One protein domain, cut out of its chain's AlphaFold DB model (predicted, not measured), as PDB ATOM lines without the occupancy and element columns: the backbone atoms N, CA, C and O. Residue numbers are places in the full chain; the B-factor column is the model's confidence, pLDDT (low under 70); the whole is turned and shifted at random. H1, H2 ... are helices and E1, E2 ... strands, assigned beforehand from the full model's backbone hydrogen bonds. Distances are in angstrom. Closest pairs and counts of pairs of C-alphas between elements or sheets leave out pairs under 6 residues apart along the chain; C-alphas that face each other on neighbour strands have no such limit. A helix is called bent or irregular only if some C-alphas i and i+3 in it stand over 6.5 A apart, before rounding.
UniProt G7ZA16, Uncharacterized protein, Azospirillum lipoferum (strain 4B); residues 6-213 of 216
ATOM      1  N   PRO A   6     216.683 226.504 145.600       93.50
ATOM      2  CA  PRO A   6     215.998 227.778 145.431       93.50
ATOM      3  C   PRO A   6     214.716 227.621 144.601       93.50
ATOM      4  O   PRO A   6     214.726 227.022 143.526       93.50
ATOM      5  N   TYR A   7     213.633 228.236 145.068       94.38
ATOM      6  CA  TYR A   7     212.353 228.349 144.372       94.38
ATOM      7  C   TYR A   7     212.061 229.829 144.085       94.38
ATOM      8  O   TYR A   7     211.776 230.581 145.023       94.38
ATOM      9  N   PRO A   8     212.137 230.273 142.820       95.00
ATOM     10  CA  PRO A   8     211.803 231.643 142.429       95.00
ATOM     11  C   PRO A   8     210.385 232.054 142.857       95.00
ATOM     12  O   PRO A   8     209.445 231.264 142.749       95.00
ATOM     13  N   LEU A   9     210.219 233.288 143.353       92.00
ATOM     14  CA  LEU A   9     208.929 233.751 143.895       92.00
ATOM     15  C   LEU A   9     207.817 233.858 142.841       92.00
ATOM     16  O   LEU A   9     206.645 233.714 143.180       92.00
ATOM     17  N   ASP A  10     208.167 234.102 141.580       90.69
ATOM     18  CA  ASP A  10     207.238 234.217 140.449       90.69
ATOM     19  C   ASP A  10     206.494 232.906 140.142       90.69
ATOM     20  O   ASP A  10     205.383 232.935 139.613       90.69
ATOM     21  N   GLY A  11     207.061 231.762 140.535       87.12
ATOM     22  CA  GLY A  11     206.426 230.447 140.429       87.12
ATOM     23  C   GLY A  11     205.529 230.060 141.611       87.12
ATOM     24  O   GLY A  11     204.906 228.997 141.575       87.12
ATOM     25  N   ILE A  12     205.451 230.876 142.670       89.38
ATOM     26  CA  ILE A  12     204.785 230.510 143.928       89.38
ATOM     27  C   ILE A  12     203.483 231.299 144.091       89.38
ATOM     28  O   ILE A  12     203.456 232.527 144.086       89.38
ATOM     29  N   THR A  13     202.373 230.585 144.300       87.38
ATOM     30  CA  THR A  13     201.076 231.231 144.563       87.38
ATOM     31  C   THR A  13     201.109 232.054 145.853       87.38
ATOM     32  O   THR A  13     201.777 231.687 146.821       87.38
ATOM     33  N   ALA A  14     200.327 233.136 145.914       85.88
ATOM     34  CA  ALA A  14     200.292 234.021 147.081       85.88
ATOM     35  C   ALA A  14     199.944 233.287 148.392       85.88
ATOM     36  O   ALA A  14     200.554 233.560 149.424       85.88
ATOM     37  N   SER A  15     199.013 232.328 148.354       81.69
ATOM     38  CA  SER A  15     198.640 231.518 149.522       81.69
ATOM     39  C   SER A  15     199.777 230.602 149.977       81.69
ATOM     40  O   SER A  15     200.066 230.525 151.168       81.69
ATOM     41  N   THR A  16     200.473 229.960 149.032       86.44
ATOM     42  CA  THR A  16     201.637 229.112 149.334       86.44
ATOM     43  C   THR A  16     202.783 229.944 149.906       86.44
ATOM     44  O   THR A  16     203.362 229.572 150.923       86.44
ATOM     45  N   LEU A  17     203.071 231.109 149.318       89.75
ATOM     46  CA  LEU A  17     204.108 232.020 149.807       89.75
ATOM     47  C   LEU A  17     203.795 232.545 151.212       89.75
ATOM     48  O   LEU A  17     204.683 232.615 152.060       89.75
ATOM     49  N   ALA A  18     202.537 232.899 151.477       86.88
ATOM     50  CA  ALA A  18     202.112 233.318 152.805       86.88
ATOM     51  C   ALA A  18     202.291 232.190 153.834       86.88
ATOM     52  O   ALA A  18     202.764 232.451 154.941       86.88
ATOM     53  N   GLY A  19     202.010 230.941 153.448       86.62
ATOM     54  CA  GLY A  19     202.260 229.791 154.308       86.62
ATOM     55  C   GLY A  19     203.747 229.555 154.597       86.62
ATOM     56  O   GLY A  19     204.142 229.368 155.745       86.62
ATOM     57  N   LEU A  20     204.602 229.671 153.577       90.56
ATOM     58  CA  LEU A  20     206.062 229.553 153.712       90.56
ATOM     59  C   LEU A  20     206.658 230.653 154.600       90.56
ATOM     60  O   LEU A  20     207.521 230.376 155.431       90.56
ATOM     61  N   ARG A  21     206.158 231.890 154.486       91.19
ATOM     62  CA  ARG A  21     206.521 232.991 155.392       91.19
ATOM     63  C   ARG A  21     206.101 232.699 156.829       91.19
ATOM     64  O   ARG A  21     206.890 232.926 157.742       91.19
ATOM     65  N   GLY A  22     204.893 232.171 157.027       89.19
ATOM     66  CA  GLY A  22     204.413 231.759 158.344       89.19
ATOM     67  C   GLY A  22     205.275 230.654 158.960       89.19
ATOM     68  O   GLY A  22     205.707 230.783 160.101       89.19
ATOM     69  N   ALA A  23     205.593 229.611 158.191       89.81
ATOM     70  CA  ALA A  23     206.475 228.527 158.618       89.81
ATOM     71  C   ALA A  23     207.883 229.022 158.990       89.81
ATOM     72  O   ALA A  23     208.405 228.667 160.047       89.81
ATOM     73  N   SER A  24     208.472 229.891 158.164       90.50
ATOM     74  CA  SER A  24     209.769 230.512 158.451       90.50
ATOM     75  C   SER A  24     209.724 231.337 159.749       90.50
ATOM     76  O   SER A  24     210.591 231.190 160.609       90.50
ATOM     77  N   ALA A  25     208.657 232.117 159.968       89.56
ATOM     78  CA  ALA A  25     208.458 232.904 161.192       89.56
ATOM     79  C   ALA A  25     208.240 232.055 162.461       89.56
ATOM     80  O   ALA A  25     208.539 232.513 163.564       89.56
ATOM     81  N   LEU A  26     207.748 230.819 162.321       88.88
ATOM     82  CA  LEU A  26     207.660 229.840 163.413       88.88
ATOM     83  C   LEU A  26     209.009 229.205 163.772       88.88
ATOM     84  O   LEU A  26     209.080 228.414 164.711       88.88
ATOM     85  N   GLY A  27     210.079 229.534 163.045       85.56
ATOM     86  CA  GLY A  27     211.393 228.942 163.256       85.56
ATOM     87  C   GLY A  27     211.514 227.540 162.668       85.56
ATOM     88  O   GLY A  27     212.315 226.747 163.159       85.56
ATOM     89  N   ILE A  28     210.746 227.213 161.619       88.56
ATOM     90  CA  ILE A  28     211.024 226.027 160.801       88.56
ATOM     91  C   ILE A  28     212.322 226.309 160.046       88.56
ATOM     92  O   ILE A  28     212.331 226.898 158.966       88.56
ATOM     93  N   THR A  29     213.429 225.897 160.663       84.12
ATOM     94  CA  THR A  29     214.812 226.232 160.295       84.12
ATOM     95  C   THR A  29     215.216 225.773 158.911       84.12
ATOM     96  O   THR A  29     216.304 226.110 158.485       84.12
ATOM     97  N   MET A  30     214.378 225.012 158.215       87.94
ATOM     98  CA  MET A  30     214.634 224.532 156.866       87.94
ATOM     99  C   MET A  30     214.025 225.387 155.754       87.94
ATOM    100  O   MET A  30     214.096 224.985 154.595       87.94
ATOM    101  N   ILE A  31     213.371 226.502 156.094       91.06
ATOM    102  CA  ILE A  31     212.708 227.399 155.143       91.06
ATOM    103  C   ILE A  31     213.189 228.829 155.395       91.06
ATOM    104  O   ILE A  31     212.899 229.414 156.444       91.06
ATOM    105  N   ALA A  32     213.850 229.427 154.404       91.56
ATOM    106  CA  ALA A  32     214.068 230.869 154.343       91.56
ATOM    107  C   ALA A  32     213.287 231.483 153.185       91.56
ATOM    108  O   ALA A  32     213.261 230.959 152.076       91.56
ATOM    109  N   VAL A  33     212.670 232.631 153.447       91.00
ATOM    110  CA  VAL A  33     212.043 233.453 152.413       91.00
ATOM    111  C   VAL A  33     212.888 234.709 152.258       91.00
ATOM    112  O   VAL A  33     213.023 235.479 153.207       91.00
ATOM    113  N   THR A  34     213.467 234.897 151.077       90.88
ATOM    114  CA  THR A  34     214.267 236.074 150.718       90.88
ATOM    115  C   THR A  34     213.481 236.982 149.772       90.88
ATOM    116  O   THR A  34     212.343 236.681 149.400       90.88
ATOM    117  N   ASP A  35     214.085 238.096 149.358       86.94
ATOM    118  CA  ASP A  35     213.466 239.037 148.417       86.94
ATOM    119  C   ASP A  35     213.271 238.447 147.007       86.94
ATOM    120  O   ASP A  35     212.451 238.952 146.243       86.94
ATOM    121  N   GLY A  36     214.004 237.382 146.654       90.12
ATOM    122  CA  GLY A  36     213.996 236.798 145.305       90.12
ATOM    123  C   GLY A  36     213.574 235.331 145.221       90.12
ATOM    124  O   GLY A  36     213.193 234.874 144.142       90.12
ATOM    125  N   ALA A  37     213.616 234.584 146.326       94.06
ATOM    126  CA  ALA A  37     213.306 233.158 146.322       94.06
ATOM    127  C   ALA A  37     212.840 232.647 147.691       94.06
ATOM    128  O   ALA A  37     213.073 233.262 148.734       94.06
ATOM    129  N   VAL A  38     212.227 231.467 147.681       93.12
ATOM    130  CA  VAL A  38     212.161 230.595 148.853       93.12
ATOM    131  C   VAL A  38     213.307 229.602 148.764       93.12
ATOM    132  O   VAL A  38     213.464 228.908 147.765       93.12
ATOM    133  N   GLU A  39     214.110 229.531 149.812       93.69
ATOM    134  CA  GLU A  39     215.208 228.588 149.948       93.69
ATOM    135  C   GLU A  39     214.818 227.497 150.936       93.69
ATOM    136  O   GLU A  39     214.365 227.785 152.048       93.69
ATOM    137  N   VAL A  40     215.014 226.240 150.536       91.56
ATOM    138  CA  VAL A  40     214.820 225.087 151.420       91.56
ATOM    139  C   VAL A  40     216.068 224.220 151.459       91.56
ATOM    140  O   VAL A  40     216.782 224.084 150.466       91.56
ATOM    141  N   TRP A  41     216.337 223.612 152.607       91.06
ATOM    142  CA  TRP A  41     217.461 222.693 152.792       91.06
ATOM    143  C   TRP A  41     217.066 221.547 153.721       91.06
ATOM    144  O   TRP A  41     216.081 221.651 154.451       91.06
ATOM    145  N   PRO A  42     217.784 220.416 153.716       83.31
ATOM    146  CA  PRO A  42     217.504 219.345 154.657       83.31
ATOM    147  C   PRO A  42     217.936 219.764 156.069       83.31
ATOM    148  O   PRO A  42     219.121 219.949 156.333       83.31
ATOM    149  N   ASP A  43     216.971 219.871 156.980       84.12
ATOM    150  CA  ASP A  43     217.200 220.004 158.422       84.12
ATOM    151  C   ASP A  43     216.135 219.223 159.205       84.12
ATOM    152  O   ASP A  43     215.035 218.957 158.693       84.12
ATOM    153  N   ARG A  44     216.456 218.812 160.436       81.12
ATOM    154  CA  ARG A  44     215.528 218.096 161.318       81.12
ATOM    155  C   ARG A  44     214.622 219.083 162.043       81.12
ATOM    156  O   ARG A  44     215.079 220.046 162.639       81.12
ATOM    157  N   ILE A  45     213.328 218.776 162.054       84.19
ATOM    158  CA  ILE A  45     212.349 219.484 162.878       84.19
ATOM    159  C   ILE A  45     212.092 218.593 164.090       84.19
ATOM    160  O   ILE A  45     211.664 217.456 163.936       84.19
ATOM    161  N   HIS A  46     212.410 219.082 165.286       79.00
ATOM    162  CA  HIS A  46     212.305 218.306 166.530       79.00
ATOM    163  C   HIS A  46     210.967 218.485 167.258       79.00
ATOM    164  O   HIS A  46     210.766 217.905 168.322       79.00
ATOM    165  N   HIS A  47     210.067 219.301 166.708       84.88
ATOM    166  CA  HIS A  47     208.778 219.617 167.305       84.88
ATOM    167  C   HIS A  47     207.653 219.113 166.405       84.88
ATOM    168  O   HIS A  47     207.480 219.621 165.300       84.88
ATOM    169  N   ASP A  48     206.880 218.138 166.882       86.19
ATOM    170  CA  ASP A  48     205.896 217.414 166.070       86.19
ATOM    171  C   ASP A  48     204.879 218.323 165.357       86.19
ATOM    172  O   ASP A  48     204.503 218.063 164.216       86.19
ATOM    173  N   THR A  49     204.411 219.396 166.005       88.38
ATOM    174  CA  THR A  49     203.473 220.338 165.367       88.38
ATOM    175  C   THR A  49     204.164 221.218 164.327       88.38
ATOM    176  O   THR A  49     203.583 221.471 163.276       88.38
ATOM    177  N   LEU A  50     205.429 221.601 164.535       90.50
ATOM    178  CA  LEU A  50     206.203 222.322 163.520       90.50
ATOM    179  C   LEU A  50     206.549 221.407 162.347       90.50
ATOM    180  O   LEU A  50     206.595 221.858 161.207       90.50
ATOM    181  N   GLU A  51     206.756 220.113 162.602       91.69
ATOM    182  CA  GLU A  51     206.940 219.125 161.545       91.69
ATOM    183  C   GLU A  51     205.661 218.993 160.713       91.69
ATOM    184  O   GLU A  51     205.725 219.011 159.487       91.69
ATOM    185  N   ALA A  52     204.494 218.955 161.358       91.06
ATOM    186  CA  ALA A  52     203.203 218.956 160.679       91.06
ATOM    187  C   ALA A  52     202.965 220.233 159.847       91.06
ATOM    188  O   ALA A  52     202.507 220.136 158.706       91.06
ATOM    189  N   VAL A  53     203.323 221.415 160.367       91.12
ATOM    190  CA  VAL A  53     203.318 222.668 159.588       91.12
ATOM    191  C   VAL A  53     204.267 222.548 158.392       91.12
ATOM    192  O   VAL A  53     203.862 222.835 157.270       91.12
ATOM    193  N   GLY A  54     205.488 222.043 158.600       91.06
ATOM    194  CA  GLY A  54     206.479 221.821 157.547       91.06
ATOM    195  C   GLY A  54     205.987 220.884 156.441       91.06
ATOM    196  O   GLY A  54     206.179 221.184 155.264       91.06
ATOM    197  N   VAL A  55     205.298 219.793 156.795       91.75
ATOM    198  CA  VAL A  55     204.650 218.875 155.840       91.75
ATOM    199  C   VAL A  55     203.632 219.618 154.981       91.75
ATOM    200  O   VAL A  55     203.671 219.502 153.756       91.75
ATOM    201  N   LEU A  56     202.740 220.396 155.602       90.12
ATOM    202  CA  LEU A  56     201.700 221.149 154.897       90.12
ATOM    203  C   LEU A  56     202.300 222.192 153.949       90.12
ATOM    204  O   LEU A  56     201.907 222.262 152.784       90.12
ATOM    205  N   THR A  57     203.273 222.975 154.421       89.75
ATOM    206  CA  THR A  57     203.862 224.063 153.631       89.75
ATOM    207  C   THR A  57     204.781 223.559 152.529       89.75
ATOM    208  O   THR A  57     204.738 224.084 151.418       89.75
ATOM    209  N   LEU A  58     205.587 222.524 152.786       91.06
ATOM    210  CA  LEU A  58     206.488 221.985 151.768       91.06
ATOM    211  C   LEU A  58     205.730 221.174 150.718       91.06
ATOM    212  O   LEU A  58     206.050 221.310 149.547       91.06
ATOM    213  N   ALA A  59     204.676 220.427 151.075       90.69
ATOM    214  CA  ALA A  59     203.832 219.767 150.071       90.69
ATOM    215  C   ALA A  59     203.084 220.777 149.170       90.69
ATOM    216  O   ALA A  59     202.796 220.492 148.003       90.69
ATOM    217  N   ALA A  60     202.784 221.973 149.693       88.19
ATOM    218  CA  ALA A  60     202.219 223.080 148.921       88.19
ATOM    219  C   ALA A  60     203.247 223.752 147.992       88.19
ATOM    220  O   ALA A  60     202.877 224.268 146.939       88.19
ATOM    221  N   LEU A  61     204.530 223.734 148.352       90.75
ATOM    222  CA  LEU A  61     205.612 224.241 147.510       90.75
ATOM    223  C   LEU A  61     206.003 223.204 146.450       90.75
ATOM    224  O   LEU A  61     205.757 223.411 145.264       90.75
ATOM    225  N   ASP A  62     206.526 222.068 146.901       90.50
ATOM    226  CA  ASP A  62     207.104 220.999 146.096       90.50
ATOM    227  C   ASP A  62     206.815 219.638 146.752       90.50
ATOM    228  O   ASP A  62     207.394 219.257 147.773       90.50
ATOM    229  N   GLU A  63     205.890 218.893 146.150       89.88
ATOM    230  CA  GLU A  63     205.484 217.577 146.639       89.88
ATOM    231  C   GLU A  63     206.618 216.546 146.580       89.88
ATOM    232  O   GLU A  63     206.699 215.679 147.452       89.88
ATOM    233  N   GLU A  64     207.482 216.612 145.567       90.06
ATOM    234  CA  GLU A  64     208.572 215.653 145.406       90.06
ATOM    235  C   GLU A  64     209.617 215.861 146.502       90.06
ATOM    236  O   GLU A  64     209.981 214.912 147.202       90.06
ATOM    237  N   TYR A  65     210.000 217.118 146.739       90.38
ATOM    238  CA  TYR A  65     210.874 217.472 147.852       90.38
ATOM    239  C   TYR A  65     210.260 217.091 149.205       90.38
ATOM    240  O   TYR A  65     210.921 216.471 150.045       90.38
ATOM    241  N   ALA A  66     208.977 217.397 149.420       90.62
ATOM    242  CA  ALA A  66     208.280 217.039 150.651       90.62
ATOM    243  C   ALA A  66     208.258 215.520 150.883       90.62
ATOM    244  O   ALA A  66     208.451 215.080 152.016       90.62
ATOM    245  N   ARG A  67     208.085 214.710 149.829       89.12
ATOM    246  CA  ARG A  67     208.092 213.239 149.916       89.12
ATOM    247  C   ARG A  67     209.467 212.700 150.305       89.12
ATOM    248  O   ARG A  67     209.549 211.748 151.080       89.12
ATOM    249  N   LEU A  68     210.538 213.307 149.793       87.69
ATOM    250  CA  LEU A  68     211.909 212.962 150.178       87.69
ATOM    251  C   LEU A  68     212.197 213.335 151.638       87.69
ATOM    252  O   LEU A  68     212.903 212.606 152.335       87.69
ATOM    253  N   ARG A  69     211.646 214.459 152.111       86.81
ATOM    254  CA  ARG A  69     211.892 214.969 153.464       86.81
ATOM    255  C   ARG A  69     211.066 214.276 154.543       86.81
ATOM    256  O   ARG A  69     211.581 214.036 155.637       86.81
ATOM    257  N   PHE A  70     209.794 214.030 154.273       87.81
ATOM    258  CA  PHE A  70     208.845 213.432 155.201       87.81
ATOM    259  C   PHE A  70     208.470 212.064 154.641       87.81
ATOM    260  O   PHE A  70     207.499 211.963 153.882       87.81
ATOM    261  N   PRO A  71     209.282 211.028 154.934       68.31
ATOM    262  CA  PRO A  71     209.127 209.730 154.305       68.31
ATOM    263  C   PRO A  71     207.696 209.226 154.472       68.31
ATOM    264  O   PRO A  71     207.064 209.405 155.518       68.31
ATOM    265  N   ALA A  72     207.189 208.617 153.402       65.94
ATOM    266  CA  ALA A  72     205.832 208.106 153.304       65.94
ATOM    267  C   ALA A  72     205.643 206.888 154.220       65.94
ATOM    268  O   ALA A  72     205.558 205.748 153.770       65.94
ATOM    269  N   GLU A  73     205.569 207.128 155.526       75.56
ATOM    270  CA  GLU A  73     205.103 206.125 156.468       75.56
ATOM    271  C   GLU A  73     203.626 205.857 156.157       75.56
ATOM    272  O   GLU A  73     202.814 206.801 156.136       75.56
ATOM    273  N   PRO A  74     203.238 204.594 155.896       66.50
ATOM    274  CA  PRO A  74     201.832 204.261 155.792       66.50
ATOM    275  C   PRO A  74     201.170 204.737 157.088       66.50
ATOM    276  O   PRO A  74     201.688 204.498 158.173       66.50
ATOM    277  N   TYR A  75     200.044 205.445 156.969       73.94
ATOM    278  CA  TYR A  75     199.288 206.043 158.082       73.94
ATOM    279  C   TYR A  75     199.755 207.425 158.582       73.94
ATOM    280  O   TYR A  75     199.108 207.961 159.487       73.94
ATOM    281  N   SER A  76     200.774 208.062 157.989       87.44
ATOM    282  CA  SER A  76     201.212 209.401 158.433       87.44
ATOM    283  C   SER A  76     200.170 210.509 158.226       87.44
ATOM    284  O   SER A  76     200.223 211.518 158.923       87.44
ATOM    285  N   LEU A  77     199.146 210.310 157.381       87.94
ATOM    286  CA  LEU A  77     197.986 211.216 157.333       87.94
ATOM    287  C   LEU A  77     197.270 211.299 158.694       87.94
ATOM    288  O   LEU A  77     196.857 212.374 159.114       87.94
ATOM    289  N   GLY A  78     197.143 210.172 159.402       85.81
ATOM    290  CA  GLY A  78     196.534 210.153 160.729       85.81
ATOM    291  C   GLY A  78     197.361 210.910 161.762       85.81
ATOM    292  O   GLY A  78     196.790 211.608 162.594       85.81
ATOM    293  N   TRP A  79     198.690 210.808 161.676       87.44
ATOM    294  CA  TRP A  79     199.608 211.613 162.482       87.44
ATOM    295  C   TRP A  79     199.478 213.107 162.159       87.44
ATOM    296  O   TRP A  79     199.366 213.906 163.079       87.44
ATOM    297  N   LEU A  80     199.393 213.489 160.881       89.06
ATOM    298  CA  LEU A  80     199.245 214.895 160.494       89.06
ATOM    299  C   LEU A  80     197.967 215.504 161.090       89.06
ATOM    300  O   LEU A  80     198.012 216.582 161.675       89.06
ATOM    301  N   VAL A  81     196.839 214.796 160.973       89.00
ATOM    302  CA  VAL A  81     195.563 215.241 161.551       89.00
ATOM    303  C   VAL A  81     195.650 215.306 163.077       89.00
ATOM    304  O   VAL A  81     195.166 216.264 163.669       89.00
ATOM    305  N   ASP A  82     196.309 214.329 163.712       86.06
ATOM    306  CA  ASP A  82     196.541 214.312 165.159       86.06
ATOM    307  C   ASP A  82     197.285 215.570 165.635       86.06
ATOM    308  O   ASP A  82     196.862 216.220 166.589       86.06
ATOM    309  N   LYS A  83     198.351 215.958 164.924       87.44
ATOM    310  CA  LYS A  83     199.136 217.158 165.240       87.44
ATOM    311  C   LYS A  83     198.410 218.451 164.908       87.44
ATOM    312  O   LYS A  83     198.533 219.404 165.672       87.44
ATOM    313  N   ALA A  84     197.593 218.470 163.858       85.62
ATOM    314  CA  ALA A  84     196.801 219.646 163.518       85.62
ATOM    315  C   ALA A  84     195.799 220.038 164.616       85.62
ATOM    316  O   ALA A  84     195.554 221.222 164.840       85.62
ATOM    317  N   MET A  85     195.280 219.069 165.379       82.81
ATOM    318  CA  MET A  85     194.415 219.359 166.533       82.81
ATOM    319  C   MET A  85     195.141 220.097 167.672       82.81
ATOM    320  O   MET A  85     194.499 220.737 168.515       82.81
ATOM    321  N   CYS A  86     196.470 220.000 167.708       85.75
ATOM    322  CA  CYS A  86     197.328 220.624 168.705       85.75
ATOM    323  C   CYS A  86     197.850 222.000 168.283       85.75
ATOM    324  O   CYS A  86     198.529 222.620 169.097       85.75
ATOM    325  N   PHE A  87     197.528 222.483 167.075       86.00
ATOM    326  CA  PHE A  87     198.053 223.759 166.610       86.00
ATOM    327  C   PHE A  87     197.650 224.925 167.513       86.00
ATOM    328  O   PHE A  87     196.478 225.088 167.884       86.00
ATOM    329  N   ASP A  88     198.640 225.746 167.854       84.00
ATOM    330  CA  ASP A  88     198.422 227.048 168.462       84.00
ATOM    331  C   ASP A  88     197.998 228.092 167.411       84.00
ATOM    332  O   ASP A  88     197.947 227.836 166.207       84.00
ATOM    333  N   HIS A  89     197.671 229.305 167.857       79.12
ATOM    334  CA  HIS A  89     197.207 230.359 166.952       79.12
ATOM    335  C   HIS A  89     198.243 230.739 165.875       79.12
ATOM    336  O   HIS A  89     197.870 231.102 164.756       79.12
ATOM    337  N   ARG A  90     199.540 230.658 166.187       84.38
ATOM    338  CA  ARG A  90     200.618 231.006 165.253       84.38
ATOM    339  C   ARG A  90     200.765 229.917 164.193       84.38
ATOM    340  O   ARG A  90     200.852 230.235 163.010       84.38
ATOM    341  N   GLU A  91     200.716 228.653 164.603       87.25
ATOM    342  CA  GLU A  91     200.747 227.482 163.720       87.25
ATOM    343  C   GLU A  91     199.539 227.447 162.781       87.25
ATOM    344  O   GLU A  91     199.694 227.264 161.574       87.25
ATOM    345  N   GLN A  92     198.342 227.734 163.301       81.19
ATOM    346  CA  GLN A  92     197.134 227.873 162.487       81.19
ATOM    347  C   GLN A  92     197.290 228.976 161.431       81.19
ATOM    348  O   GLN A  92     197.006 228.743 160.256       81.19
ATOM    349  N   THR A  93     197.800 230.150 161.827       77.88
ATOM    350  CA  THR A  93     198.041 231.290 160.919       77.88
ATOM    351  C   THR A  93     199.018 230.932 159.799       77.88
ATOM    352  O   THR A  93     198.804 231.297 158.641       77.88
ATOM    353  N   ALA A  94     200.074 230.187 160.128       81.69
ATOM    354  CA  ALA A  94     201.095 229.796 159.168       81.69
ATOM    355  C   ALA A  94     200.585 228.854 158.072       81.69
ATOM    356  O   ALA A  94     201.193 228.785 157.016       81.69
ATOM    357  N   ILE A  95     199.474 228.145 158.269       78.56
ATOM    358  CA  ILE A  95     198.959 227.203 157.263       78.56
ATOM    359  C   ILE A  95     198.007 227.887 156.280       78.56
ATOM    360  O   ILE A  95     197.994 227.553 155.097       78.56
ATOM    361  N   VAL A  96     197.208 228.851 156.746       66.75
ATOM    362  CA  VAL A  96     196.184 229.509 155.913       66.75
ATOM    363  C   VAL A  96     196.714 230.707 155.130       66.75
ATOM    364  O   VAL A  96     195.982 231.279 154.320       66.75
ATOM    365  N   GLY A  97     197.945 231.149 155.410       56.28
ATOM    366  CA  GLY A  97     198.498 232.375 154.832       56.28
ATOM    367  C   GLY A  97     197.691 233.637 155.178       56.28
ATOM    368  O   GLY A  97     197.851 234.676 154.543       56.28
ATOM    369  N   SER A  98     196.792 233.534 156.156       48.16
ATOM    370  CA  SER A  98     195.857 234.562 156.599       48.16
ATOM    371  C   SER A  98     195.629 234.405 158.100       48.16
ATOM    372  O   SER A  98     195.759 233.310 158.650       48.16
ATOM    373  N   VAL A  99     195.337 235.519 158.774       46.03
ATOM    374  CA  VAL A  99     195.062 235.528 160.214       46.03
ATOM    375  C   VAL A  99     193.757 234.755 160.455       46.03
ATOM    376  O   VAL A  99     192.732 235.150 159.891       46.03
ATOM    377  N   PRO A 100     193.757 233.673 161.260       51.53
ATOM    378  CA  PRO A 100     192.538 232.969 161.630       51.53
ATOM    379  C   PRO A 100     191.558 233.964 162.268       51.53
ATOM    380  O   PRO A 100     192.010 234.911 162.921       51.53
ATOM    381  N   PRO A 101     190.233 233.772 162.133       47.38
ATOM    382  CA  PRO A 101     189.246 234.651 162.751       47.38
ATOM    383  C   PRO A 101     189.587 234.905 164.223       47.38
ATOM    384  O   PRO A 101     189.822 233.962 164.983       47.38
ATOM    385  N   ALA A 102     189.641 236.179 164.623       41.25
ATOM    386  CA  ALA A 102     189.985 236.558 165.986       41.25
ATOM    387  C   ALA A 102     188.980 235.947 166.976       41.25
ATOM    388  O   ALA A 102     187.787 236.243 166.940       41.25
ATOM    389  N   GLY A 103     189.469 235.091 167.870       45.84
ATOM    390  CA  GLY A 103     188.664 234.471 168.912       45.84
ATOM    391  C   GLY A 103     189.290 233.175 169.404       45.84
ATOM    392  O   GLY A 103     189.718 232.335 168.617       45.84
ATOM    393  N   PHE A 104     189.317 232.986 170.724       46.47
ATOM    394  CA  PHE A 104     189.533 231.659 171.298       46.47
ATOM    395  C   PHE A 104     188.551 230.692 170.642       46.47
ATOM    396  O   PHE A 104     187.374 231.037 170.561       46.47
ATOM    397  N   ARG A 105     189.042 229.520 170.217       59.56
ATOM    398  CA  ARG A 105     188.377 228.226 169.942       59.56
ATOM    399  C   ARG A 105     186.843 228.209 169.781       59.56
ATOM    400  O   ARG A 105     186.348 227.648 168.821       59.56
ATOM    401  N   GLY A 106     186.068 228.827 170.672       58.56
ATOM    402  CA  GLY A 106     184.634 229.097 170.517       58.56
ATOM    403  C   GLY A 106     184.217 229.933 169.294       58.56
ATOM    404  O   GLY A 106     183.213 229.597 168.671       58.56
ATOM    405  N   GLY A 107     184.966 230.980 168.926       66.12
ATOM    406  CA  GLY A 107     184.617 231.880 167.810       66.12
ATOM    407  C   GLY A 107     184.774 231.248 166.424       66.12
ATOM    408  O   GLY A 107     184.062 231.608 165.491       66.12
ATOM    409  N   THR A 108     185.647 230.247 166.295       69.38
ATOM    410  CA  THR A 108     185.891 229.528 165.037       69.38
ATOM    411  C   THR A 108     184.930 228.356 164.822       69.38
ATOM    412  O   THR A 108     184.823 227.865 163.701       69.38
ATOM    413  N   ARG A 109     184.167 227.933 165.845       76.31
ATOM    414  CA  ARG A 109     183.243 226.779 165.761       76.31
ATOM    415  C   ARG A 109     182.169 226.921 164.687       76.31
ATOM    416  O   ARG A 109     182.000 225.957 163.940       76.31
ATOM    417  N   PRO A 110     181.453 228.055 164.551       75.38
ATOM    418  CA  PRO A 110     180.432 228.185 163.512       75.38
ATOM    419  C   PRO A 110     181.034 228.126 162.106       75.38
ATOM    420  O   PRO A 110     180.476 227.474 161.230       75.38
ATOM    421  N   HIS A 111     182.206 228.738 161.913       75.94
ATOM    422  CA  HIS A 111     182.933 228.705 160.644       75.94
ATOM    423  C   HIS A 111     183.421 227.296 160.310       75.94
ATOM    424  O   HIS A 111     183.215 226.826 159.196       75.94
ATOM    425  N   PHE A 112     184.002 226.598 161.287       80.44
ATOM    426  CA  PHE A 112     184.418 225.210 161.129       80.44
ATOM    427  C   PHE A 112     183.234 224.305 160.779       80.44
ATOM    428  O   PHE A 112     183.324 223.533 159.831       80.44
ATOM    429  N   SER A 113     182.117 224.429 161.504       81.81
ATOM    430  CA  SER A 113     180.925 223.594 161.298       81.81
ATOM    431  C   SER A 113     180.313 223.841 159.917       81.81
ATOM    432  O   SER A 113     180.032 222.892 159.193       81.81
ATOM    433  N   ALA A 114     180.207 225.107 159.495       80.88
ATOM    434  CA  ALA A 114     179.742 225.464 158.155       80.88
ATOM    435  C   ALA A 114     180.673 224.937 157.049       80.88
ATOM    436  O   ALA A 114     180.200 224.430 156.032       80.88
ATOM    437  N   SER A 115     181.993 225.017 157.246       82.69
ATOM    438  CA  SER A 115     182.962 224.440 156.311       82.69
ATOM    439  C   SER A 115     182.858 222.918 156.260       82.69
ATOM    440  O   SER A 115     182.834 222.356 155.170       82.69
ATOM    441  N   ALA A 116     182.734 222.247 157.407       87.19
ATOM    442  CA  ALA A 116     182.550 220.801 157.470       87.19
ATOM    443  C   ALA A 116     181.268 220.363 156.745       87.19
ATOM    444  O   ALA A 116     181.325 219.442 155.932       87.19
ATOM    445  N   ASP A 117     180.147 221.054 156.966       86.69
ATOM    446  CA  ASP A 117     178.883 220.791 156.272       86.69
ATOM    447  C   ASP A 117     179.020 220.963 154.754       86.69
ATOM    448  O   ASP A 117     178.675 220.051 153.998       86.69
ATOM    449  N   ARG A 118     179.596 222.085 154.303       85.69
ATOM    450  CA  ARG A 118     179.831 222.336 152.874       85.69
ATOM    451  C   ARG A 118     180.672 221.231 152.241       85.69
ATOM    452  O   ARG A 118     180.339 220.750 151.162       85.69
ATOM    453  N   ILE A 119     181.740 220.811 152.913       87.19
ATOM    454  CA  ILE A 119     182.640 219.760 152.430       87.19
ATOM    455  C   ILE A 119     181.917 218.416 152.349       87.19
ATOM    456  O   ILE A 119     182.075 217.684 151.373       87.19
ATOM    457  N   ILE A 120     181.107 218.085 153.356       89.31
ATOM    458  CA  ILE A 120     180.315 216.854 153.376       89.31
ATOM    459  C   ILE A 120     179.345 216.818 152.199       89.31
ATOM    460  O   ILE A 120     179.237 215.785 151.538       89.31
ATOM    461  N   GLU A 121     178.680 217.932 151.909       89.44
ATOM    462  CA  GLU A 121     177.758 218.047 150.780       89.44
ATOM    463  C   GLU A 121     178.498 217.964 149.437       89.44
ATOM    464  O   GLU A 121     178.160 217.123 148.603       89.44
ATOM    465  N   GLN A 122     179.561 218.754 149.251       87.38
ATOM    466  CA  GLN A 122     180.351 218.794 148.013       87.38
ATOM    467  C   GLN A 122     180.998 217.447 147.672       87.38
ATOM    468  O   GLN A 122     181.069 217.066 146.505       87.38
ATOM    469  N   GLN A 123     181.451 216.706 148.685       87.31
ATOM    470  CA  GLN A 123     182.100 215.406 148.510       87.31
ATOM    471  C   GLN A 123     181.119 214.223 148.584       87.31
ATOM    472  O   GLN A 123     181.539 213.065 148.513       87.31
ATOM    473  N   GLY A 124     179.811 214.478 148.726       88.69
ATOM    474  CA  GLY A 124     178.785 213.435 148.809       88.69
ATOM    475  C   GLY A 124     178.963 212.498 150.009       88.69
ATOM    476  O   GLY A 124     178.691 211.301 149.915       88.69
ATOM    477  N   LEU A 125     179.456 213.020 151.134       90.81
ATOM    478  CA  LEU A 125     179.786 212.256 152.339       90.81
ATOM    479  C   LEU A 125     178.628 212.177 153.337       90.81
ATOM    480  O   LEU A 125     178.805 211.584 154.397       90.81
ATOM    481  N   SER A 126     177.453 212.739 153.040       90.94
ATOM    482  CA  SER A 126     176.343 212.863 153.998       90.94
ATOM    483  C   SER A 126     175.945 211.536 154.651       90.94
ATOM    484  O   SER A 126     175.624 211.505 155.832       90.94
ATOM    485  N   GLY A 127     176.044 210.415 153.924       90.62
ATOM    486  CA  GLY A 127     175.765 209.079 154.464       90.62
ATOM    487  C   GLY A 127     176.758 208.579 155.524       90.62
ATOM    488  O   GLY A 127     176.470 207.593 156.192       90.62
ATOM    489  N   LEU A 128     177.910 209.237 155.691       91.50
ATOM    490  CA  LEU A 128     178.945 208.900 156.677       91.50
ATOM    491  C   LEU A 128     178.776 209.628 158.012       91.50
ATOM    492  O   LEU A 128     179.511 209.346 158.964       91.50
ATOM    493  N   TRP A 129     177.822 210.554 158.092       91.50
ATOM    494  CA  TRP A 129     177.666 211.444 159.229       91.50
ATOM    495  C   TRP A 129     176.214 211.491 159.695       91.50
ATOM    496  O   TRP A 129     175.272 211.491 158.910       91.50
ATOM    497  N   ARG A 130     176.030 211.541 161.010       90.06
ATOM    498  CA  ARG A 130     174.751 211.791 161.668       90.06
ATOM    499  C   ARG A 130     174.780 213.204 162.216       90.06
ATOM    500  O   ARG A 130     175.740 213.586 162.883       90.06
ATOM    501  N   ARG A 131     173.709 213.954 161.971       85.44
ATOM    502  CA  ARG A 131     173.496 215.243 162.624       85.44
ATOM    503  C   ARG A 131     172.819 215.011 163.970       85.44
ATOM    504  O   ARG A 131     171.778 214.358 164.032       85.44
ATOM    505  N   SER A 132     173.423 215.498 165.045       79.12
ATOM    506  CA  SER A 132     172.911 215.328 166.409       79.12
ATOM    507  C   SER A 132     173.181 216.570 167.248       79.12
ATOM    508  O   SER A 132     174.225 217.165 167.115       79.12
ATOM    509  N   GLY A 133     172.298 216.970 168.159       74.50
ATOM    510  CA  GLY A 133     172.561 218.138 169.012       74.50
ATOM    511  C   GLY A 133     172.408 219.493 168.304       74.50
ATOM    512  O   GLY A 133     171.771 219.605 167.259       74.50
ATOM    513  N   ARG A 134     172.921 220.557 168.935       77.50
ATOM    514  CA  ARG A 134     172.741 221.945 168.480       77.50
ATOM    515  C   ARG A 134     173.792 222.302 167.428       77.50
ATOM    516  O   ARG A 134     174.974 222.121 167.689       77.50
ATOM    517  N   SER A 135     173.360 222.852 166.294       75.00
ATOM    518  CA  SER A 135     174.245 223.341 165.221       75.00
ATOM    519  C   SER A 135     175.292 224.341 165.736       75.00
ATOM    520  O   SER A 135     174.991 225.152 166.621       75.00
ATOM    521  N   GLY A 136     176.515 224.268 165.200       69.56
ATOM    522  CA  GLY A 136     177.637 225.125 165.592       69.56
ATOM    523  C   GLY A 136     178.319 224.680 166.887       69.56
ATOM    524  O   GLY A 136     178.999 225.475 167.541       69.56
ATOM    525  N   THR A 137     178.117 223.426 167.296       72.44
ATOM    526  CA  THR A 137     178.713 222.841 168.505       72.44
ATOM    527  C   THR A 137     179.440 221.549 168.167       72.44
ATOM    528  O   THR A 137     179.091 220.882 167.213       72.44
ATOM    529  N   HIS A 138     180.376 221.114 169.009       68.69
ATOM    530  CA  HIS A 138     181.118 219.854 168.825       68.69
ATOM    531  C   HIS A 138     180.270 218.585 168.691       68.69
ATOM    532  O   HIS A 138     180.783 217.525 168.328       68.69
ATOM    533  N   CYS A 139     178.997 218.661 169.070       72.31
ATOM    534  CA  CYS A 139     178.071 217.546 168.994       72.31
ATOM    535  C   CYS A 139     177.291 217.506 167.683       72.31
ATOM    536  O   CYS A 139     176.739 216.441 167.411       72.31
ATOM    537  N   ASP A 140     177.245 218.615 166.927       79.94
ATOM    538  CA  ASP A 140     176.359 218.819 165.771       79.94
ATOM    539  C   ASP A 140     176.502 217.749 164.692       79.94
ATOM    540  O   ASP A 140     175.519 217.365 164.052       79.94
ATOM    541  N   LEU A 141     177.708 217.208 164.573       86.44
ATOM    542  CA  LEU A 141     178.088 216.214 163.599       86.44
ATOM    543  C   LEU A 141     178.817 215.046 164.279       86.44
ATOM    544  O   LEU A 141     179.785 215.222 165.021       86.44
ATOM    545  N   ARG A 142     178.365 213.817 164.019       86.69
ATOM    546  CA  ARG A 142     178.992 212.586 164.518       86.69
ATOM    547  C   ARG A 142     179.205 211.602 163.376       86.69
ATOM    548  O   ARG A 142     178.292 211.425 162.573       86.69
ATOM    549  N   PRO A 143     180.365 210.936 163.282       88.88
ATOM    550  CA  PRO A 143     180.526 209.880 162.295       88.88
ATOM    551  C   PRO A 143     179.556 208.724 162.597       88.88
ATOM    552  O   PRO A 143     179.181 208.495 163.752       88.88
ATOM    553  N   ILE A 144     179.149 207.990 161.561       88.81
ATOM    554  CA  ILE A 144     178.461 206.700 161.731       88.81
ATOM    555  C   ILE A 144     179.388 205.662 162.385       88.81
ATOM    556  O   ILE A 144     180.542 205.946 162.706       88.81
ATOM    557  N   ASP A 145     178.895 204.442 162.593       88.50
ATOM    558  CA  ASP A 145     179.705 203.362 163.151       88.50
ATOM    559  C   ASP A 145     180.952 203.057 162.298       88.50
ATOM    560  O   ASP A 145     180.978 203.229 161.076       88.50
ATOM    561  N   LEU A 146     182.009 202.592 162.971       85.25
ATOM    562  CA  LEU A 146     183.326 202.346 162.379       85.25
ATOM    563  C   LEU A 146     183.278 201.403 161.174       85.25
ATOM    564  O   LEU A 146     184.018 201.599 160.209       85.25
ATOM    565  N   GLU A 147     182.441 200.369 161.229       87.25
ATOM    566  CA  GLU A 147     182.390 199.345 160.190       87.25
ATOM    567  C   GLU A 147     181.705 199.849 158.926       87.25
ATOM    568  O   GLU A 147     182.215 199.625 157.822       87.25
ATOM    569  N   ALA A 148     180.589 200.563 159.074       88.00
ATOM    570  CA  ALA A 148     179.907 201.214 157.970       88.00
ATOM    571  C   ALA A 148     180.782 202.308 157.347       88.00
ATOM    572  O   ALA A 148     180.908 202.356 156.122       88.00
ATOM    573  N   TYR A 149     181.470 203.110 158.171       90.06
ATOM    574  CA  TYR A 149     182.396 204.141 157.699       90.06
ATOM    575  C   TYR A 149     183.521 203.526 156.854       90.06
ATOM    576  O   TYR A 149     183.725 203.896 155.697       90.06
ATOM    577  N   ALA A 150     184.215 202.520 157.397       87.19
ATOM    578  CA  ALA A 150     185.298 201.831 156.699       87.19
ATOM    579  C   ALA A 150     184.815 201.163 155.401       87.19
ATOM    580  O   ALA A 150     185.504 201.217 154.382       87.19
ATOM    581  N   ARG A 151     183.626 200.547 155.409       88.06
ATOM    582  CA  ARG A 151     183.029 199.920 154.221       88.06
ATOM    583  C   ARG A 151     182.761 200.934 153.119       88.06
ATOM    584  O   ARG A 151     183.129 200.674 151.977       88.06
ATOM    585  N   ALA A 152     182.152 202.064 153.454       88.06
ATOM    586  CA  ALA A 152     181.832 203.097 152.484       88.06
ATOM    587  C   ALA A 152     183.099 203.706 151.860       88.06
ATOM    588  O   ALA A 152     183.167 203.876 150.642       88.06
ATOM    589  N   LEU A 153     184.153 203.925 152.656       88.06
ATOM    590  CA  LEU A 153     185.418 204.456 152.140       88.06
ATOM    591  C   LEU A 153     186.140 203.529 151.157       88.06
ATOM    592  O   LEU A 153     186.868 204.027 150.299       88.06
ATOM    593  N   ARG A 154     185.950 202.202 151.232       85.12
ATOM    594  CA  ARG A 154     186.575 201.261 150.279       85.12
ATOM    595  C   ARG A 154     186.157 201.512 148.831       85.12
ATOM    596  O   ARG A 154     186.948 201.249 147.931       85.12
ATOM    597  N   HIS A 155     184.946 202.023 148.625       84.75
ATOM    598  CA  HIS A 155     184.382 202.289 147.300       84.75
ATOM    599  C   HIS A 155     184.475 203.766 146.891       84.75
ATOM    600  O   HIS A 155     184.158 204.102 145.756       84.75
ATOM    601  N   ALA A 156     184.913 204.641 147.798       87.69
ATOM    602  CA  ALA A 156     185.131 206.051 147.506       87.69
ATOM    603  C   ALA A 156     186.421 206.259 146.698       87.69
ATOM    604  O   ALA A 156     187.411 205.544 146.913       87.69
ATOM    605  N   ASP A 157     186.412 207.265 145.819       90.19
ATOM    606  CA  ASP A 157     187.618 207.778 145.167       90.19
ATOM    607  C   ASP A 157     188.605 208.374 146.187       90.19
ATOM    608  O   ASP A 157     188.283 208.577 147.362       90.19
ATOM    609  N   SER A 158     189.834 208.638 145.741       89.44
ATOM    610  CA  SER A 158     190.911 209.093 146.619       89.44
ATOM    611  C   SER A 158     190.611 210.429 147.301       89.44
ATOM    612  O   SER A 158     190.926 210.563 148.480       89.44
ATOM    613  N   VAL A 159     189.979 211.387 146.613       89.31
ATOM    614  CA  VAL A 159     189.673 212.714 147.178       89.31
ATOM    615  C   VAL A 159     188.649 212.569 148.295       89.31
ATOM    616  O   VAL A 159     188.944 212.917 149.438       89.31
ATOM    617  N   ARG A 160     187.498 211.947 148.009       89.56
ATOM    618  CA  ARG A 160     186.445 211.699 149.007       89.56
ATOM    619  C   ARG A 160     186.985 210.954 150.212       89.56
ATOM    620  O   ARG A 160     186.651 211.268 151.352       89.56
ATOM    621  N   ARG A 161     187.837 209.965 149.961       89.31
ATOM    622  CA  ARG A 161     188.452 209.145 150.995       89.31
ATOM    623  C   ARG A 161     189.389 209.953 151.892       89.31
ATOM    624  O   ARG A 161     189.281 209.833 153.109       89.31
ATOM    625  N   ILE A 162     190.272 210.774 151.326       89.81
ATOM    626  CA  ILE A 162     191.177 211.642 152.094       89.81
ATOM    627  C   ILE A 162     190.370 212.655 152.908       89.81
ATOM    628  O   ILE A 162     190.566 212.756 154.118       89.81
ATOM    629  N   THR A 163     189.424 213.349 152.277       89.62
ATOM    630  CA  THR A 163     188.602 214.370 152.937       89.62
ATOM    631  C   THR A 163     187.773 213.787 154.080       89.62
ATOM    632  O   THR A 163     187.745 214.352 155.175       89.62
ATOM    633  N   ALA A 164     187.158 212.619 153.873       90.12
ATOM    634  CA  ALA A 164     186.422 211.917 154.917       90.12
ATOM    635  C   ALA A 164     187.325 211.536 156.101       90.12
ATOM    636  O   ALA A 164     186.929 211.716 157.248       90.12
ATOM    637  N   LEU A 165     188.549 211.059 155.847       89.25
ATOM    638  CA  LEU A 165     189.499 210.739 156.917       89.25
ATOM    639  C   LEU A 165     189.961 211.972 157.697       89.25
ATOM    640  O   LEU A 165     190.043 211.899 158.921       89.25
ATOM    641  N   VAL A 166     190.259 213.084 157.016       90.25
ATOM    642  CA  VAL A 166     190.636 214.344 157.678       90.25
ATOM    643  C   VAL A 166     189.515 214.784 158.617       90.25
ATOM    644  O   VAL A 166     189.751 214.950 159.811       90.25
ATOM    645  N   LEU A 167     188.277 214.856 158.117       89.69
ATOM    646  CA  LEU A 167     187.107 215.172 158.941       89.69
ATOM    647  C   LEU A 167     186.923 214.175 160.095       89.69
ATOM    648  O   LEU A 167     186.696 214.582 161.234       89.69
ATOM    649  N   LEU A 168     187.044 212.870 159.827       89.50
ATOM    650  CA  LEU A 168     186.919 211.829 160.848       89.50
ATOM    651  C   LEU A 168     187.949 212.004 161.961       89.50
ATOM    652  O   LEU A 168     187.598 211.836 163.122       89.50
ATOM    653  N   GLY A 169     189.195 212.346 161.635       88.12
ATOM    654  CA  GLY A 169     190.239 212.557 162.635       88.12
ATOM    655  C   GLY A 169     189.958 213.737 163.548       88.12
ATOM    656  O   GLY A 169     190.099 213.596 164.760       88.12
ATOM    657  N   LEU A 170     189.479 214.847 162.984       87.00
ATOM    658  CA  LEU A 170     189.130 216.050 163.743       87.00
ATOM    659  C   LEU A 170     187.963 215.806 164.723       87.00
ATOM    660  O   LEU A 170     187.929 216.381 165.810       87.00
ATOM    661  N   TYR A 171     187.021 214.921 164.377       85.50
ATOM    662  CA  TYR A 171     185.903 214.552 165.262       85.50
ATOM    663  C   TYR A 171     186.179 213.330 166.154       85.50
ATOM    664  O   TYR A 171     185.569 213.201 167.218       85.50
ATOM    665  N   ASN A 172     187.039 212.402 165.726       85.00
ATOM    666  CA  ASN A 172     187.346 211.153 166.423       85.00
ATOM    667  C   ASN A 172     188.679 210.536 165.942       85.00
ATOM    668  O   ASN A 172     188.712 209.579 165.159       85.00
ATOM    669  N   ALA A 173     189.796 211.040 166.473       81.81
ATOM    670  CA  ALA A 173     191.143 210.576 166.129       81.81
ATOM    671  C   ALA A 173     191.358 209.064 166.351       81.81
ATOM    672  O   ALA A 173     192.016 208.399 165.548       81.81
ATOM    673  N   ASN A 174     190.766 208.484 167.401       82.25
ATOM    674  CA  ASN A 174     190.859 207.043 167.667       82.25
ATOM    675  C   ASN A 174     190.200 206.218 166.557       82.25
ATOM    676  O   ASN A 174     190.769 205.231 166.081       82.25
ATOM    677  N   MET A 175     189.020 206.647 166.112       83.12
ATOM    678  CA  MET A 175     188.308 206.016 165.010       83.12
ATOM    679  C   MET A 175     189.064 206.191 163.691       83.12
ATOM    680  O   MET A 175     189.207 205.212 162.961       83.12
ATOM    681  N   LEU A 176     189.640 207.372 163.422       85.88
ATOM    682  CA  LEU A 176     190.521 207.577 162.266       85.88
ATOM    683  C   LEU A 176     191.672 206.568 162.257       85.88
ATOM    684  O   LEU A 176     191.877 205.891 161.253       85.88
ATOM    685  N   ARG A 177     192.398 206.408 163.371       78.75
ATOM    686  CA  ARG A 177     193.509 205.442 163.461       78.75
ATOM    687  C   ARG A 177     193.040 204.012 163.171       78.75
ATOM    688  O   ARG A 177     193.749 203.257 162.506       78.75
ATOM    689  N   ALA A 178     191.847 203.638 163.635       82.31
ATOM    690  CA  ALA A 178     191.265 202.322 163.377       82.31
ATOM    691  C   ALA A 178     190.857 202.123 161.904       82.31
ATOM    692  O   ALA A 178     191.128 201.058 161.342       82.31
ATOM    693  N   VAL A 179     190.252 203.133 161.267       80.75
ATOM    694  CA  VAL A 179     189.908 203.108 159.833       80.75
ATOM    695  C   VAL A 179     191.174 203.080 158.983       80.75
ATOM    696  O   VAL A 179     191.324 202.187 158.153       80.75
ATOM    697  N   ALA A 180     192.120 203.992 159.229       74.00
ATOM    698  CA  ALA A 180     193.371 204.101 158.484       74.00
ATOM    699  C   ALA A 180     194.099 202.752 158.432       74.00
ATOM    700  O   ALA A 180     194.339 202.233 157.342       74.00
ATOM    701  N   LYS A 181     194.304 202.095 159.584       72.69
ATOM    702  CA  LYS A 181     194.923 200.757 159.665       72.69
ATOM    703  C   LYS A 181     194.267 199.712 158.755       72.69
ATOM    704  O   LYS A 181     194.976 198.881 158.189       72.69
ATOM    705  N   ARG A 182     192.935 199.747 158.620       73.25
ATOM    706  CA  ARG A 182     192.133 198.741 157.903       73.25
ATOM    707  C   ARG A 182     191.957 199.033 156.418       73.25
ATOM    708  O   ARG A 182     191.843 198.094 155.638       73.25
ATOM    709  N   THR A 183     191.868 200.301 156.031       66.25
ATOM    710  CA  THR A 183     191.422 200.675 154.681       66.25
ATOM    711  C   THR A 183     192.376 201.597 153.939       66.25
ATOM    712  O   THR A 183     192.234 201.720 152.727       66.25
ATOM    713  N   LEU A 184     193.332 202.243 154.618       65.06
ATOM    714  CA  LEU A 184     194.094 203.361 154.055       65.06
ATOM    715  C   LEU A 184     195.539 203.427 154.554       65.06
ATOM    716  O   LEU A 184     195.834 203.985 155.606       65.06
ATOM    717  N   ARG A 185     196.456 202.922 153.725       76.88
ATOM    718  CA  ARG A 185     197.910 203.100 153.848       76.88
ATOM    719  C   ARG A 185     198.365 204.331 153.058       76.88
ATOM    720  O   ARG A 185     199.137 204.194 152.119       76.88
ATOM    721  N   ILE A 186     197.822 205.507 153.376       81.38
ATOM    722  CA  ILE A 186     198.182 206.752 152.684       81.38
ATOM    723  C   ILE A 186     199.082 207.625 153.562       81.38
ATOM    724  O   ILE A 186     198.798 207.821 154.748       81.38
ATOM    725  N   GLY A 187     200.179 208.106 152.977       88.44
ATOM    726  CA  GLY A 187     201.062 209.079 153.607       88.44
ATOM    727  C   GLY A 187     200.469 210.489 153.571       88.44
ATOM    728  O   GLY A 187     199.634 210.798 152.719       88.44
ATOM    729  N   ALA A 188     200.900 211.353 154.487       90.00
ATOM    730  CA  ALA A 188     200.454 212.742 154.558       90.00
ATOM    731  C   ALA A 188     200.750 213.513 153.258       90.00
ATOM    732  O   ALA A 188     199.833 214.067 152.660       90.00
ATOM    733  N   VAL A 189     202.000 213.486 152.782       92.00
ATOM    734  CA  VAL A 189     202.418 214.201 151.560       92.00
ATOM    735  C   VAL A 189     201.675 213.691 150.322       92.00
ATOM    736  O   VAL A 189     201.201 214.490 149.520       92.00
ATOM    737  N   ASP A 190     201.488 212.375 150.191       90.62
ATOM    738  CA  ASP A 190     200.762 211.802 149.050       90.62
ATOM    739  C   ASP A 190     199.276 212.180 149.061       90.62
ATOM    740  O   ASP A 190     198.703 212.486 148.015       90.62
ATOM    741  N   ALA A 191     198.644 212.191 150.241       89.88
ATOM    742  CA  ALA A 191     197.266 212.648 150.391       89.88
ATOM    743  C   ALA A 191     197.123 214.123 149.987       89.88
ATOM    744  O   ALA A 191     196.234 214.475 149.213       89.88
ATOM    745  N   LEU A 192     198.037 214.965 150.469       90.19
ATOM    746  CA  LEU A 192     198.118 216.382 150.138       90.19
ATOM    747  C   LEU A 192     198.298 216.602 148.622       90.19
ATOM    748  O   LEU A 192     197.549 217.370 148.015       90.19
ATOM    749  N   GLY A 193     199.197 215.851 147.989       88.75
ATOM    750  CA  GLY A 193     199.417 215.881 146.543       88.75
ATOM    751  C   GLY A 193     198.198 215.472 145.713       88.75
ATOM    752  O   GLY A 193     197.872 216.112 144.710       88.75
ATOM    753  N   ILE A 194     197.477 214.426 146.137       89.50
ATOM    754  CA  ILE A 194     196.226 213.997 145.489       89.50
ATOM    755  C   ILE A 194     195.172 215.103 145.562       89.50
ATOM    756  O   ILE A 194     194.575 215.429 144.536       89.50
ATOM    757  N   LEU A 195     194.958 215.698 146.740       87.38
ATOM    758  CA  LEU A 195     193.996 216.792 146.891       87.38
ATOM    759  C   LEU A 195     194.349 217.961 145.966       87.38
ATOM    760  O   LEU A 195     193.498 218.417 145.206       87.38
ATOM    761  N   ARG A 196     195.616 218.386 145.958       84.31
ATOM    762  CA  ARG A 196     196.079 219.521 145.151       84.31
ATOM    763  C   ARG A 196     195.900 219.303 143.645       84.31
ATOM    764  O   ARG A 196     195.493 220.229 142.950       84.31
ATOM    765  N   ARG A 197     196.196 218.102 143.133       85.06
ATOM    766  CA  ARG A 197     196.090 217.792 141.694       85.06
ATOM    767  C   ARG A 197     194.663 217.553 141.222       85.06
ATOM    768  O   ARG A 197     194.330 217.909 140.097       85.06
ATOM    769  N   THR A 198     193.855 216.870 142.028       80.75
ATOM    770  CA  THR A 198     192.563 216.335 141.577       80.75
ATOM    771  C   THR A 198     191.396 217.251 141.932       80.75
ATOM    772  O   THR A 198     190.398 217.253 141.217       80.75
ATOM    773  N   ALA A 199     191.503 218.033 143.007       76.88
ATOM    774  CA  ALA A 199     190.438 218.922 143.455       76.88
ATOM    775  C   ALA A 199     191.013 220.114 144.250       76.88
ATOM    776  O   ALA A 199     191.058 220.060 145.481       76.88
ATOM    777  N   PRO A 200     191.421 221.209 143.576       74.81
ATOM    778  CA  PRO A 200     191.964 222.405 144.233       74.81
ATOM    779  C   PRO A 200     191.060 222.978 145.336       74.81
ATOM    780  O   PRO A 200     191.552 223.445 146.364       74.81
ATOM    781  N   ASP A 201     189.741 222.864 145.174       75.44
ATOM    782  CA  ASP A 201     188.778 223.258 146.205       75.44
ATOM    783  C   ASP A 201     188.848 222.332 147.429       75.44
ATOM    784  O   ASP A 201     188.885 222.807 148.559       75.44
ATOM    785  N   ALA A 202     188.980 221.015 147.223       73.31
ATOM    786  CA  ALA A 202     189.128 220.042 148.310       73.31
ATOM    787  C   ALA A 202     190.457 220.204 149.066       73.31
ATOM    788  O   ALA A 202     190.530 219.920 150.261       73.31
ATOM    789  N   TRP A 203     191.506 220.672 148.384       77.19
ATOM    790  CA  TRP A 203     192.761 221.087 149.008       77.19
ATOM    791  C   TRP A 203     192.554 222.278 149.949       77.19
ATOM    792  O   TRP A 203     192.899 222.193 151.128       77.19
ATOM    793  N   SER A 204     191.954 223.360 149.445       75.44
ATOM    794  CA  SER A 204     191.659 224.564 150.234       75.44
ATOM    795  C   SER A 204     190.792 224.236 151.453       75.44
ATOM    796  O   SER A 204     191.070 224.651 152.578       75.44
ATOM    797  N   ASP A 205     189.788 223.397 151.237       75.31
ATOM    798  CA  ASP A 205     188.872 222.910 152.256       75.31
ATOM    799  C   ASP A 205     189.566 222.078 153.336       75.31
ATOM    800  O   ASP A 205     189.336 222.293 154.526       75.31
ATOM    801  N   ALA A 206     190.453 221.160 152.947       76.25
ATOM    802  CA  ALA A 206     191.228 220.370 153.894       76.25
ATOM    803  C   ALA A 206     192.178 221.246 154.722       76.25
ATOM    804  O   ALA A 206     192.241 221.082 155.941       76.25
ATOM    805  N   LEU A 207     192.874 222.201 154.092       76.62
ATOM    806  CA  LEU A 207     193.727 223.152 154.810       76.62
ATOM    807  C   LEU A 207     192.920 223.986 155.802       76.62
ATOM    808  O   LEU A 207     193.333 224.139 156.948       76.62
ATOM    809  N   MET A 208     191.755 224.477 155.385       76.56
ATOM    810  CA  MET A 208     190.855 225.241 156.240       76.56
ATOM    811  C   MET A 208     190.355 224.416 157.427       76.56
ATOM    812  O   MET A 208     190.354 224.924 158.544       76.56
ATOM    813  N   LEU A 209     189.975 223.151 157.228       79.06
ATOM    814  CA  LEU A 209     189.580 222.261 158.326       79.06
ATOM    815  C   LEU A 209     190.718 222.038 159.328       79.06
ATOM    816  O   LEU A 209     190.490 222.105 160.534       79.06
ATOM    817  N   LEU A 210     191.928 221.773 158.832       79.38
ATOM    818  CA  LEU A 210     193.101 221.527 159.671       79.38
ATOM    819  C   LEU A 210     193.521 222.785 160.440       79.38
ATOM    820  O   LEU A 210     193.892 222.685 161.606       79.38
ATOM    821  N   SER A 211     193.435 223.965 159.821       72.94
ATOM    822  CA  SER A 211     193.851 225.222 160.449       72.94
ATOM    823  C   SER A 211     192.791 225.856 161.350       72.94
ATOM    824  O   SER A 211     193.139 226.565 162.287       72.94
ATOM    825  N   HIS A 212     191.502 225.601 161.110       73.19
ATOM    826  CA  HIS A 212     190.403 226.187 161.890       73.19
ATOM    827  C   HIS A 212     189.789 225.220 162.891       73.19
ATOM    828  O   HIS A 212     188.736 225.529 163.456       73.19
ATOM    829  N   TYR A 213     190.415 224.063 163.120       76.56
ATOM    830  CA  TYR A 213     189.925 223.124 164.111       76.56
ATOM    831  C   TYR A 213     189.786 223.826 165.473       76.56
ATOM    832  O   TYR A 213     190.782 224.266 166.057       76.56
TER     833      TYR A 213
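This is residues 6 to 213 of the 216 residues of an uncharacterized protein of Azospirillum lipoferum (strain 4B) (UniProt G7ZA16). What does the domain look like? A compact body of helices fills the space between two small sheets, E1 E3 E2 at one end of the longest axis and the hairpin of E4 and E5 toward the other. H10 is in the middle, with H6, H8a and H9 packing on it; H1, H2, H3 and H5 are toward E1 E3 E2, while H6 and H7 are toward E4 and E5. How is it made up? The printed part has 208 residues with ten named helices and five named strands, in the order E1 H1 E2 E3 H2 H3 H4 H5 H6 E4 E5 H7 H8 H9 H10; both sheets are antiparallel and the class is mostly helix. It is compact, with a radius of gyration of the C-alphas of 16.7 A, and its rounded outline spans 50 by 36 by 29 A.

What comes first? E1, residues 6 to 8, and E2, residues 31 to 33, are edge strands, each antiparallel to the inner strand E3, residues 37 to 40; N 7 and O 38 are 2.8 A apart, N 32 and O 39 2.9 A, both within hydrogen-bond range. With H1, residues 14 to 25, E1 and E2 form a split strand-helix-strand unit, two strands running the same way with E3 between them, and its crossover is right-handed. H1 is on one face of this sheet, giving two layers, a sheet and a helix over it, at a height over the sheet of 7.9 A. Which helices follow? H2, residues 48 to 61, touches H1, closest at the C-alphas of Leu 20 and Thr 57, 5.9 A, and with its residues 55 to 59 alone touches H3, residues 63 to 69, in a helical hairpin, closest at Ala 59 and Ala 66, 5.3 A between C-alphas. H4, residues 76 to 84, touches H2, and H5, residues 89 to 96, touches H1, opposite ways at a shallow tilt of 30 degrees, with the C-alphas of Gly 22 and Ala 94 closest at 3.9 A. What comes next? After H6, residues 109 to 122, E4, residues 129 to 131, and E5, residues 141 to 143, form an antiparallel hairpin, with N 130 and O 142 2.8 A apart, within hydrogen-bond range. H8, residues 158 to 183, was assigned by its hydrogen bonds as one helix but is bent, with C-alphas 171 and 174 9.3 A apart; its arms are H8a, residues 158 to 171, and H8b, residues 174 to 183. H7, residues 146 to 155, touches H8b, closest at the C-alphas of Ala 150 and Val 179, 5.7 A. How does it finish? H9, residues 188 to 198, and H10, residues 200 to 211, form a helical hairpin, and H10 makes a bundle, helices side by side, with H6 and H8a. H10 touches H8a, closest at the C-alphas of Thr 163 and Ala 206, 6.6 A. Every O i to N i+4 pair is within hydrogen-bond range in H1, H2, H3, H4, H6, H8a, H9 and H10, against 3 of 4 in H5, 5 of 6 in H7 and 5 of 6 in H8b.

Where does E1 begin? C-alpha 6 is at (215.998, 227.778, 145.431). Which elements are long? From first to last C-alpha, H8a measures 20.1 A, H2 19.8 A, H6 19.7 A and H10 16.6 A. Where does H10 end? C-alpha 211 is at (193.851, 225.222, 160.449).

How large is it? The two C-alphas farthest apart, those of Asp 35 and Glu 147, are 51.8 A apart. Is the printed part continuous? It has no cut, and the link from H5 to H6, 12 residues, is long. Where is confidence low? The mean pLDDT of the printed part is 83.1, and 20 residues are under 70: 71 to 72, 74, 96 to 108, 136, 138 and 183 to 184.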